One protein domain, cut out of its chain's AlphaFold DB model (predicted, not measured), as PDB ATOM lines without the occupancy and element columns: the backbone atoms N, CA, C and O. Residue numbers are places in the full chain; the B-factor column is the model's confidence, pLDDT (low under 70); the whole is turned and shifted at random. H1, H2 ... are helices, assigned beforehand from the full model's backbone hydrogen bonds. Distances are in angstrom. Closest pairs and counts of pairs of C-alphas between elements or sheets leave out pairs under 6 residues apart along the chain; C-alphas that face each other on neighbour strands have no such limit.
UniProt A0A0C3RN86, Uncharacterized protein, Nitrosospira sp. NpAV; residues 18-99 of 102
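AT A GLANCE: This is residues 18 to 99 of the 102 residues of an uncharacterized protein of Nitrosospira sp. NpAV (UniProt A0A0C3RN86). The longest helix, H4, crosses a short core helix, H1, which is sandwiched between H2 and H3; the end of H4 sticks out with residues 94 to 99. The 82 printed residues hold four named helices, H1 to H4 in chain order, and no named strand: all helix, compact, radius of gyration of the C-alphas 12.1 A, spans 34 by 33 by 20 A.

IN THESE COORDINATES: H4, residues 76 to 97, is 30.5 A long and ends at C-alpha 97 (-14.510, -24.547, 62.726). H3, residues 51 to 70, measures 28.9 A. H1, residues 18 to 28, begins at C-alpha 18 (-19.331, -11.484, 45.203). H2 is residues 32 to 44.

HOW THE PARTS SIT: H1, the hub, touches H4 about perpendicular, at 88 degrees; the closest C-alphas, Ala 22 and Ala 85, are 4.1 A apart. H1 touches H3 at a steep tilt of 43 degrees, closest C-alphas Gly 24 and Trp 57, 4.0 A. H1 and H2 form a helical hairpin, closest C-alphas Gly 23 and Ser 35, 4.4 A. Every O i to N i+4 pair is within hydrogen-bond range in H1, H2 and H4, and 15 of 16 in H3.

THE WHOLE: The printed part has no cut, no link is long, and no printed residue is under pLDDT 70.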
ATOM      1  N   LYS A  18     -18.963 -10.069  45.003       93.94
ATOM      2  CA  LYS A  18     -19.331 -11.484  45.203       93.94
ATOM      3  C   LYS A  18     -20.016 -11.732  46.549       93.94
ATOM      4  O   LYS A  18     -20.890 -12.583  46.663       93.94
ATOM      5  N   ILE A  19     -19.676 -10.934  47.563       95.88
ATOM      6  CA  ILE A  19     -20.320 -11.009  48.880       95.88
ATOM      7  C   ILE A  19     -21.823 -10.695  48.832       95.88
ATOM      8  O   ILE A  19     -22.586 -11.248  49.616       95.88
ATOM      9  N   CYS A  20     -22.266  -9.850  47.898       97.31
ATOM     10  CA  CYS A  20     -23.677  -9.525  47.704       97.31
ATOM     11  C   CYS A  20     -24.430 -10.687  47.045       97.31
ATOM     12  O   CYS A  20     -25.570 -10.961  47.414       97.31
ATOM     13  N   THR A  21     -23.774 -11.405  46.127       97.75
ATOM     14  CA  THR A  21     -24.279 -12.666  45.569       97.75
ATOM     15  C   THR A  21     -24.439 -13.712  46.672       97.75
ATOM     16  O   THR A  21     -25.534 -14.234  46.860       97.75
ATOM     17  N   ALA A  22     -23.391 -13.960  47.462       97.81
ATOM     18  CA  ALA A  22     -23.445 -14.926  48.560       97.81
ATOM     19  C   ALA A  22     -24.516 -14.557  49.601       97.81
ATOM     20  O   ALA A  22     -25.345 -15.388  49.965       97.81
ATOM     21  N   GLY A  23     -24.549 -13.296  50.042       97.69
ATOM     22  CA  GLY A  23     -25.524 -12.826  51.025       97.69
ATOM     23  C   GLY A  23     -26.967 -12.930  50.540       97.69
ATOM     24  O   GLY A  23     -27.831 -13.370  51.303       97.69
ATOM     25  N   GLY A  24     -27.212 -12.604  49.267       98.31
ATOM     26  CA  GLY A  24     -28.509 -12.779  48.625       98.31
ATOM     27  C   GLY A  24     -28.919 -14.243  48.535       98.31
ATOM     28  O   GLY A  24     -30.028 -14.577  48.939       98.31
ATOM     29  N   TYR A  25     -28.022 -15.122  48.079       98.62
ATOM     30  CA  TYR A  25     -28.277 -16.561  48.008       98.62
ATOM     31  C   TYR A  25     -28.691 -17.129  49.368       98.62
ATOM     32  O   TYR A  25     -29.757 -17.731  49.479       98.62
ATOM     33  N   TYR A  26     -27.906 -16.868  50.417       98.56
ATOM     34  CA  TYR A  26     -28.209 -17.357  51.762       98.56
ATOM     35  C   TYR A  26     -29.452 -16.706  52.375       98.56
ATOM     36  O   TYR A  26     -30.165 -17.375  53.115       98.56
ATOM     37  N   ALA A  27     -29.774 -15.455  52.019       98.44
ATOM     38  CA  ALA A  27     -31.053 -14.847  52.395       98.44
ATOM     39  C   ALA A  27     -32.233 -15.625  51.797       98.44
ATOM     40  O   ALA A  27     -33.191 -15.922  52.498       98.44
ATOM     41  N   GLY A  28     -32.148 -15.974  50.509       98.12
ATOM     42  CA  GLY A  28     -33.183 -16.751  49.828       98.12
ATOM     43  C   GLY A  28     -33.277 -18.199  50.310       98.12
ATOM     44  O   GLY A  28     -34.361 -18.773  50.313       98.12
ATOM     45  N   ALA A  29     -32.157 -18.786  50.732       98.06
ATOM     46  CA  ALA A  29     -32.091 -20.129  51.301       98.06
ATOM     47  C   ALA A  29     -32.470 -20.193  52.799       98.06
ATOM     48  O   ALA A  29     -32.312 -21.247  53.407       98.06
ATOM     49  N   ASP A  30     -32.944 -19.089  53.388       97.75
ATOM     50  CA  ASP A  30     -33.283 -18.948  54.812       97.75
ATOM     51  C   ASP A  30     -32.111 -19.197  55.798       97.75
ATOM     52  O   ASP A  30     -32.319 -19.360  57.005       97.75
ATOM     53  N   ASP A  31     -30.859 -19.132  55.331       97.69
ATOM     54  CA  ASP A  31     -29.665 -19.190  56.183       97.69
ATOM     55  C   ASP A  31     -29.326 -17.796  56.734       97.69
ATOM     56  O   ASP A  31     -28.589 -16.988  56.151       97.69
ATOM     57  N   LYS A  32     -29.892 -17.509  57.909       96.94
ATOM     58  CA  LYS A  32     -29.729 -16.222  58.598       96.94
ATOM     59  C   LYS A  32     -28.290 -15.946  59.031       96.94
ATOM     60  O   LYS A  32     -27.909 -14.777  59.102       96.94
ATOM     61  N   PHE A  33     -27.501 -16.977  59.334       96.69
ATOM     62  CA  PHE A  33     -26.131 -16.796  59.809       96.69
ATOM     63  C   PHE A  33     -25.231 -16.319  58.669       96.69
ATOM     64  O   PHE A  33     -24.619 -15.252  58.767       96.69
ATOM     65  N   LEU A  34     -25.203 -17.063  57.561       98.00
ATOM     66  CA  LEU A  34     -24.364 -16.720  56.419       98.00
ATOM     67  C   LEU A  34     -24.838 -15.440  55.727       98.00
ATOM     68  O   LEU A  34     -24.011 -14.597  55.369       98.00
ATOM     69  N   SER A  35     -26.154 -15.234  55.606       98.31
ATOM     70  CA  SER A  35     -26.692 -13.986  55.054       98.31
ATOM     71  C   SER A  35     -26.377 -12.773  55.939       98.31
ATOM     72  O   SER A  35     -25.963 -11.719  55.444       98.31
ATOM     73  N   GLY A  36     -26.501 -12.918  57.262       98.00
ATOM     74  CA  GLY A  36     -26.163 -11.866  58.219       98.00
ATOM     75  C   GLY A  36     -24.678 -11.502  58.183       98.00
ATOM     76  O   GLY A  36     -24.327 -10.321  58.121       98.00
ATOM     77  N   LEU A  37     -23.795 -12.503  58.134       97.62
ATOM     78  CA  LEU A  37     -22.355 -12.286  58.014       97.62
ATOM     79  C   LEU A  37     -21.994 -11.581  56.699       97.62
ATOM     80  O   LEU A  37     -21.233 -10.611  56.705       97.62
ATOM     81  N   ALA A  38     -22.575 -12.011  55.578       97.62
ATOM     82  CA  ALA A  38     -22.370 -11.363  54.287       97.62
ATOM     83  C   ALA A  38     -22.860  -9.905  54.286       97.62
ATOM     84  O   ALA A  38     -22.157  -9.024  53.788       97.62
ATOM     85  N   THR A  39     -24.009  -9.631  54.917       97.94
ATOM     86  CA  THR A  39     -24.528  -8.267  55.118       97.94
ATOM     87  C   THR A  39     -23.518  -7.411  55.875       97.94
ATOM     88  O   THR A  39     -23.172  -6.319  55.426       97.94
ATOM     89  N   HIS A  40     -22.992  -7.916  56.994       97.25
ATOM     90  CA  HIS A  40     -22.011  -7.194  57.799       97.25
ATOM     91  C   HIS A  40     -20.734  -6.882  57.004       97.25
ATOM     92  O   HIS A  40     -20.223  -5.762  57.050       97.25
ATOM     93  N   ILE A  41     -20.238  -7.840  56.217       95.56
ATOM     94  CA  ILE A  41     -19.063  -7.640  55.361       95.56
ATOM     95  C   ILE A  41     -19.351  -6.595  54.270       95.56
ATOM     96  O   ILE A  41     -18.526  -5.710  54.039       95.56
ATOM     97  N   ALA A  42     -20.516  -6.651  53.619       95.88
ATOM     98  CA  ALA A  42     -20.921  -5.672  52.609       95.88
ATOM     99  C   ALA A  42     -21.056  -4.252  53.193       95.88
ATOM    100  O   ALA A  42     -20.655  -3.277  52.552       95.88
ATOM    101  N   GLN A  43     -21.559  -4.129  54.426       96.25
ATOM    102  CA  GLN A  43     -21.597  -2.864  55.168       96.25
ATOM    103  C   GLN A  43     -20.192  -2.346  55.461       96.25
ATOM    104  O   GLN A  43     -19.890  -1.199  55.145       96.25
ATOM    105  N   LYS A  44     -19.304  -3.193  55.999       95.50
ATOM    106  CA  LYS A  44     -17.909  -2.823  56.301       95.50
ATOM    107  C   LYS A  44     -17.127  -2.382  55.065       95.50
ATOM    108  O   LYS A  44     -16.233  -1.552  55.178       95.50
ATOM    109  N   ARG A  45     -17.475  -2.914  53.890       93.75
ATOM    110  CA  ARG A  45     -16.893  -2.531  52.596       93.75
ATOM    111  C   ARG A  45     -17.554  -1.300  51.961       93.75
ATOM    112  O   ARG A  45     -17.136  -0.905  50.880       93.75
ATOM    113  N   ASN A  46     -18.565  -0.697  52.593       94.50
ATOM    114  CA  ASN A  46     -19.354   0.416  52.047       94.50
ATOM    115  C   ASN A  46     -19.993   0.107  50.680       94.50
ATOM    116  O   ASN A  46     -20.117   0.986  49.828       94.50
ATOM    117  N   ILE A  47     -20.398  -1.148  50.462       95.06
ATOM    118  CA  ILE A  47     -21.033  -1.582  49.208       95.06
ATOM    119  C   ILE A  47     -22.476  -2.049  49.386       95.06
ATOM    120  O   ILE A  47     -23.146  -2.256  48.385       95.06
ATOM    121  N   LEU A  48     -22.979  -2.196  50.620       93.50
ATOM    122  CA  LEU A  48     -24.344  -2.698  50.850       93.50
ATOM    123  C   LEU A  48     -25.411  -1.860  50.123       93.50
ATOM    124  O   LEU A  48     -26.332  -2.415  49.533       93.50
ATOM    125  N   ASN A  49     -25.267  -0.534  50.151       93.81
ATOM    126  CA  ASN A  49     -26.216   0.394  49.531       93.81
ATOM    127  C   ASN A  49     -25.901   0.673  48.051       93.81
ATOM    128  O   ASN A  49     -26.560   1.505  47.431       93.81
ATOM    129  N   ASP A  50     -24.887   0.014  47.486       95.50
ATOM    130  CA  ASP A  50     -24.546   0.157  46.076       95.50
ATOM    131  C   ASP A  50     -25.627  -0.527  45.213       95.50
ATOM    132  O   ASP A  50     -25.969  -1.690  45.470       95.50
ATOM    133  N   PRO A  51     -26.173   0.139  44.179       94.94
ATOM    134  CA  PRO A  51     -27.174  -0.456  43.297       94.94
ATOM    135  C   PRO A  51     -26.741  -1.794  42.686       94.94
ATOM    136  O   PRO A  51     -27.583  -2.679  42.507       94.94
ATOM    137  N   ILE A  52     -25.440  -1.968  42.414       95.56
ATOM    138  CA  ILE A  52     -24.879  -3.215  41.879       95.56
ATOM    139  C   ILE A  52     -25.024  -4.338  42.910       95.56
ATOM    140  O   ILE A  52     -25.528  -5.415  42.588       95.56
ATOM    141  N   CYS A  53     -24.665  -4.067  44.169       96.19
ATOM    142  CA  CYS A  53     -24.844  -5.014  45.267       96.19
ATOM    143  C   CYS A  53     -26.320  -5.395  45.435       96.19
ATOM    144  O   CYS A  53     -26.644  -6.578  45.519       96.19
ATOM    145  N   GLY A  54     -27.227  -4.414  45.402       97.06
ATOM    146  CA  GLY A  54     -28.664  -4.659  45.517       97.06
ATOM    147  C   GLY A  54     -29.241  -5.497  44.370       97.06
ATOM    148  O   GLY A  54     -30.105  -6.345  44.599       97.06
ATOM    149  N   ALA A  55     -28.776  -5.288  43.134       97.25
ATOM    150  CA  ALA A  55     -29.189  -6.090  41.983       97.25
ATOM    151  C   ALA A  55     -28.707  -7.544  42.097       97.25
ATOM    152  O   ALA A  55     -29.516  -8.464  41.948       97.25
ATOM    153  N   LEU A  56     -27.429  -7.739  42.438       97.31
ATOM    154  CA  LEU A  56     -26.846  -9.062  42.675       97.31
ATOM    155  C   LEU A  56     -27.566  -9.794  43.808       97.31
ATOM    156  O   LEU A  56     -27.952 -10.949  43.642       97.31
ATOM    157  N   TRP A  57     -27.831  -9.101  44.916       98.25
ATOM    158  CA  TRP A  57     -28.531  -9.660  46.068       98.25
ATOM    159  C   TRP A  57     -29.920 -10.178  45.698       98.25
ATOM    160  O   TRP A  57     -30.266 -11.314  46.013       98.25
ATOM    161  N   ARG A  58     -30.728  -9.367  45.000       98.31
ATOM    162  CA  ARG A  58     -32.086  -9.765  44.592       98.31
ATOM    163  C   ARG A  58     -32.079 -10.943  43.626       98.31
ATOM    164  O   ARG A  58     -32.957 -11.797  43.727       98.31
ATOM    165  N   ASN A  59     -31.128 -10.982  42.693       97.81
ATOM    166  CA  ASN A  59     -30.995 -12.109  41.775       97.81
ATOM    167  C   ASN A  59     -30.639 -13.391  42.539       97.81
ATOM    168  O   ASN A  59     -31.357 -14.385  42.460       97.81
ATOM    169  N   ALA A  60     -29.588 -13.329  43.354       97.88
ATOM    170  CA  ALA A  60     -29.123 -14.469  44.125       97.88
ATOM    171  C   ALA A  60     -30.163 -14.960  45.141       97.88
ATOM    172  O   ALA A  60     -30.306 -16.161  45.315       97.88
ATOM    173  N   HIS A  61     -30.958 -14.066  45.737       98.62
ATOM    174  CA  HIS A  61     -32.072 -14.442  46.612       98.62
ATOM    175  C   HIS A  61     -33.113 -15.306  45.901       98.62
ATOM    176  O   HIS A  61     -33.595 -16.283  46.471       98.62
ATOM    177  N   LYS A  62     -33.493 -14.969  44.665       98.00
ATOM    178  CA  LYS A  62     -34.443 -15.795  43.903       98.00
ATOM    179  C   LYS A  62     -33.876 -17.193  43.666       98.00
ATOM    180  O   LYS A  62     -34.574 -18.172  43.897       98.00
ATOM    181  N   ILE A  63     -32.606 -17.262  43.276       97.88
ATOM    182  CA  ILE A  63     -31.900 -18.520  43.017       97.88
ATOM    183  C   ILE A  63     -31.793 -19.344  44.302       97.88
ATOM    184  O   ILE A  63     -32.194 -20.501  44.311       97.88
ATOM    185  N   GLY A  64     -31.354 -18.745  45.412       97.69
ATOM    186  CA  GLY A  64     -31.273 -19.404  46.717       97.69
ATOM    187  C   GLY A  64     -32.613 -19.976  47.175       97.69
ATOM    188  O   GLY A  64     -32.663 -21.124  47.598       97.69
ATOM    189  N   ALA A  65     -33.705 -19.226  46.998       97.94
ATOM    190  CA  ALA A  65     -35.054 -19.671  47.355       97.94
ATOM    191  C   ALA A  65     -35.584 -20.822  46.486       97.94
ATOM    192  O   ALA A  65     -36.425 -21.599  46.943       97.94
ATOM    193  N   ILE A  66     -35.142 -20.918  45.230       96.69
ATOM    194  CA  ILE A  66     -35.497 -22.019  44.328       96.69
ATOM    195  C   ILE A  66     -34.630 -23.235  44.648       96.69
ATOM    196  O   ILE A  66     -35.164 -24.300  44.950       96.69
ATOM    197  N   VAL A  67     -33.307 -23.069  44.635       96.44
ATOM    198  CA  VAL A  67     -32.330 -24.150  44.819       96.44
ATOM    199  C   VAL A  67     -32.469 -24.802  46.196       96.44
ATOM    200  O   VAL A  67     -32.396 -26.023  46.277       96.44
ATOM    201  N   SER A  68     -32.737 -24.043  47.266       94.56
ATOM    202  CA  SER A  68     -32.944 -24.617  48.608       94.56
ATOM    203  C   SER A  68     -34.168 -25.535  48.688       94.56
ATOM    204  O   SER A  68     -34.181 -26.483  49.470       94.56
ATOM    205  N   LYS A  69     -35.191 -25.285  47.859       94.44
ATOM    206  CA  LYS A  69     -36.430 -26.074  47.813       94.44
ATOM    207  C   LYS A  69     -36.347 -27.243  46.843       94.44
ATOM    208  O   LYS A  69     -36.902 -28.302  47.115       94.44
ATOM    209  N   THR A  70     -35.725 -27.037  45.686       94.00
ATOM    210  CA  THR A  70     -35.725 -28.017  44.591       94.00
ATOM    211  C   THR A  70     -34.469 -28.878  44.560       94.00
ATOM    212  O   THR A  70     -34.505 -29.964  43.986       94.00
ATOM    213  N   GLY A  71     -33.360 -28.393  45.125       92.69
ATOM    214  CA  GLY A  71     -32.034 -29.000  45.016       92.69
ATOM    215  C   GLY A  71     -31.447 -28.976  43.600       92.69
ATOM    216  O   GLY A  71     -30.479 -29.686  43.341       92.69
ATOM    217  N   LYS A  72     -32.035 -28.219  42.662       93.81
ATOM    218  CA  LYS A  72     -31.671 -28.248  41.237       93.81
ATOM    219  C   LYS A  72     -31.156 -26.899  40.754       93.81
ATOM    220  O   LYS A  72     -31.757 -25.871  41.051       93.81
ATOM    221  N   ILE A  73     -30.084 -26.953  39.966       94.25
ATOM    222  CA  ILE A  73     -29.496 -25.830  39.229       94.25
ATOM    223  C   ILE A  73     -29.936 -25.969  37.770       94.25
ATOM    224  O   ILE A  73     -29.754 -27.037  37.182       94.25
ATOM    225  N   HIS A  74     -30.549 -24.929  37.206       89.81
ATOM    226  CA  HIS A  74     -31.181 -24.986  35.884       89.81
ATOM    227  C   HIS A  74     -30.253 -24.535  34.761       89.81
ATOM    228  O   HIS A  74     -30.337 -25.065  33.653       89.81
ATOM    229  N   ASP A  75     -29.372 -23.576  35.037       92.38
ATOM    230  CA  ASP A  75     -28.456 -23.019  34.050       92.38
ATOM    231  C   ASP A  75     -27.104 -22.616  34.661       92.38
ATOM    232  O   ASP A  75     -26.875 -22.676  35.872       92.38
ATOM    233  N   GLU A  76     -26.175 -22.231  33.786       92.56
ATOM    234  CA  GLU A  76     -24.820 -21.821  34.164       92.56
ATOM    235  C   GLU A  76     -24.812 -20.567  35.053       92.56
ATOM    236  O   GLU A  76     -23.978 -20.449  35.951       92.56
ATOM    237  N   ALA A  77     -25.751 -19.637  34.856       88.56
ATOM    238  CA  ALA A  77     -25.821 -18.417  35.651       88.56
ATOM    239  C   ALA A  77     -26.232 -18.720  37.099       88.56
ATOM    240  O   ALA A  77     -25.626 -18.188  38.033       88.56
ATOM    241  N   GLU A  78     -27.201 -19.615  37.302       94.12
ATOM    242  CA  GLU A  78     -27.531 -20.156  38.620       94.12
ATOM    243  C   GLU A  78     -26.339 -20.901  39.228       94.12
ATOM    244  O   GLU A  78     -26.017 -20.695  40.401       94.12
ATOM    245  N   GLY A  79     -25.643 -21.710  38.423       94.50
ATOM    246  CA  GLY A  79     -24.439 -22.428  38.836       94.50
ATOM    247  C   GLY A  79     -23.352 -21.499  39.379       94.50
ATOM    248  O   GLY A  79     -22.788 -21.766  40.440       94.50
ATOM    249  N   ASN A  80     -23.121 -20.365  38.718       94.69
ATOM    250  CA  ASN A  80     -22.155 -19.358  39.156       94.69
ATOM    251  C   ASN A  80     -22.546 -18.707  40.494       94.69
ATOM    252  O   ASN A  80     -21.691 -18.493  41.352       94.69
ATOM    253  N   VAL A  81     -23.839 -18.443  40.712       96.06
ATOM    254  CA  VAL A  81     -24.343 -17.919  41.994       96.06
ATOM    255  C   VAL A  81     -24.145 -18.928  43.123       96.06
ATOM    256  O   VAL A  81     -23.672 -18.560  44.201       96.06
ATOM    257  N   VAL A  82     -24.474 -20.200  42.879       97.00
ATOM    258  CA  VAL A  82     -24.274 -21.283  43.854       97.00
ATOM    259  C   VAL A  82     -22.788 -21.471  44.157       97.00
ATOM    260  O   VAL A  82     -22.417 -21.641  45.319       97.00
ATOM    261  N   HIS A  83     -21.929 -21.394  43.140       96.12
ATOM    262  CA  HIS A  83     -20.483 -21.481  43.297       96.12
ATOM    263  C   HIS A  83     -19.933 -20.358  44.188       96.12
ATOM    264  O   HIS A  83     -19.281 -20.653  45.188       96.12
ATOM    265  N   ASP A  84     -20.250 -19.093  43.891       94.94
ATOM    266  CA  ASP A  84     -19.806 -17.944  44.696       94.94
ATOM    267  C   ASP A  84     -20.295 -18.040  46.157       94.94
ATOM    268  O   ASP A  84     -19.550 -17.740  47.096       94.94
ATOM    269  N   ALA A  85     -21.538 -18.487  46.374       96.75
ATOM    270  CA  ALA A  85     -22.077 -18.708  47.714       96.75
ATOM    271  C   ALA A  85     -21.333 -19.834  48.455       96.75
ATOM    272  O   ALA A  85     -20.960 -19.679  49.621       96.75
ATOM    273  N   THR A  86     -21.052 -20.941  47.765       96.75
ATOM    274  CA  THR A  86     -20.326 -22.093  48.319       96.75
ATOM    275  C   THR A  86     -18.878 -21.746  48.658       96.75
ATOM    276  O   THR A  86     -18.381 -22.137  49.715       96.75
ATOM    277  N   GLU A  87     -18.199 -20.968  47.812       96.19
ATOM    278  CA  GLU A  87     -16.847 -20.477  48.086       96.19
ATOM    279  C   GLU A  87     -16.830 -19.620  49.362       96.19
ATOM    280  O   GLU A  87     -15.949 -19.764  50.214       96.19
ATOM    281  N   PHE A  88     -17.828 -18.744  49.521       96.06
ATOM    282  CA  PHE A  88     -17.974 -17.915  50.713       96.06
ATOM    283  C   PHE A  88     -18.197 -18.754  51.977       96.06
ATOM    284  O   PHE A  88     -17.453 -18.598  52.946       96.06
ATOM    285  N   SER A  89     -19.186 -19.649  51.979       96.94
ATOM    286  CA  SER A  89     -19.508 -20.451  53.165       96.94
ATOM    287  C   SER A  89     -18.386 -21.399  53.561       96.94
ATOM    288  O   SER A  89     -18.100 -21.513  54.749       96.94
ATOM    289  N   SER A  90     -17.691 -22.004  52.595       96.81
ATOM    290  CA  SER A  90     -16.547 -22.882  52.867       96.81
ATOM    291  C   SER A  90     -15.470 -22.155  53.673       96.81
ATOM    292  O   SER A  90     -15.030 -22.659  54.703       96.81
ATOM    293  N   LYS A  91     -15.120 -20.921  53.280       94.81
ATOM    294  CA  LYS A  91     -14.154 -20.090  54.018       94.81
ATOM    295  C   LYS A  91     -14.652 -19.722  55.415       94.81
ATOM    296  O   LYS A  91     -13.874 -19.708  56.364       94.81
ATOM    297  N   VAL A  92     -15.942 -19.409  55.554       94.75
ATOM    298  CA  VAL A  92     -16.539 -19.095  56.862       94.75
ATOM    299  C   VAL A  92     -16.460 -20.305  57.789       94.75
ATOM    300  O   VAL A  92     -15.994 -20.169  58.919       94.75
ATOM    301  N   TYR A  93     -16.876 -21.478  57.318       94.31
ATOM    302  CA  TYR A  93     -16.881 -22.699  58.116       94.31
ATOM    303  C   TYR A  93     -15.478 -23.194  58.452       94.31
ATOM    304  O   TYR A  93     -15.264 -23.641  59.573       94.31
ATOM    305  N   GLU A  94     -14.510 -23.051  57.547       93.94
ATOM    306  CA  GLU A  94     -13.102 -23.334  57.839       93.94
ATOM    307  C   GLU A  94     -12.588 -22.451  58.987       93.94
ATOM    308  O   GLU A  94     -12.055 -22.951  59.981       93.94
ATOM    309  N   VAL A  95     -12.811 -21.134  58.903       92.56
ATOM    310  CA  VAL A  95     -12.361 -20.190  59.934       92.56
ATOM    311  C   VAL A  95     -13.064 -20.448  61.262       92.56
ATOM    312  O   VAL A  95     -12.391 -20.575  62.282       92.56
ATOM    313  N   VAL A  96     -14.394 -20.543  61.272       89.31
ATOM    314  CA  VAL A  96     -15.173 -20.763  62.500       89.31
ATOM    315  C   VAL A  96     -14.847 -22.128  63.106       89.31
ATOM    316  O   VAL A  96     -14.552 -22.206  64.296       89.31
ATOM    317  N   GLY A  97     -14.822 -23.186  62.294       90.25
ATOM    318  CA  GLY A  97     -14.510 -24.547  62.726       90.25
ATOM    319  C   GLY A  97     -13.113 -24.672  63.330       90.25
ATOM    320  O   GLY A  97     -12.960 -25.307  64.366       90.25
ATOM    321  N   SER A  98     -12.110 -23.980  62.774       91.44
ATOM    322  CA  SER A  98     -10.745 -23.965  63.329       91.44
ATOM    323  C   SER A  98     -10.630 -23.329  64.724       91.44
ATOM    324  O   SER A  98      -9.587 -23.437  65.370       91.44
ATOM    325  N   LYS A  99     -11.668 -22.611  65.175       90.31
ATOM    326  CA  LYS A  99     -11.691 -21.880  66.451       90.31
ATOM    327  C   LYS A  99     -12.613 -22.499  67.497       90.31
ATOM    328  O   LYS A  99     -12.564 -22.065  68.645       90.31
TER     329      LYS A  99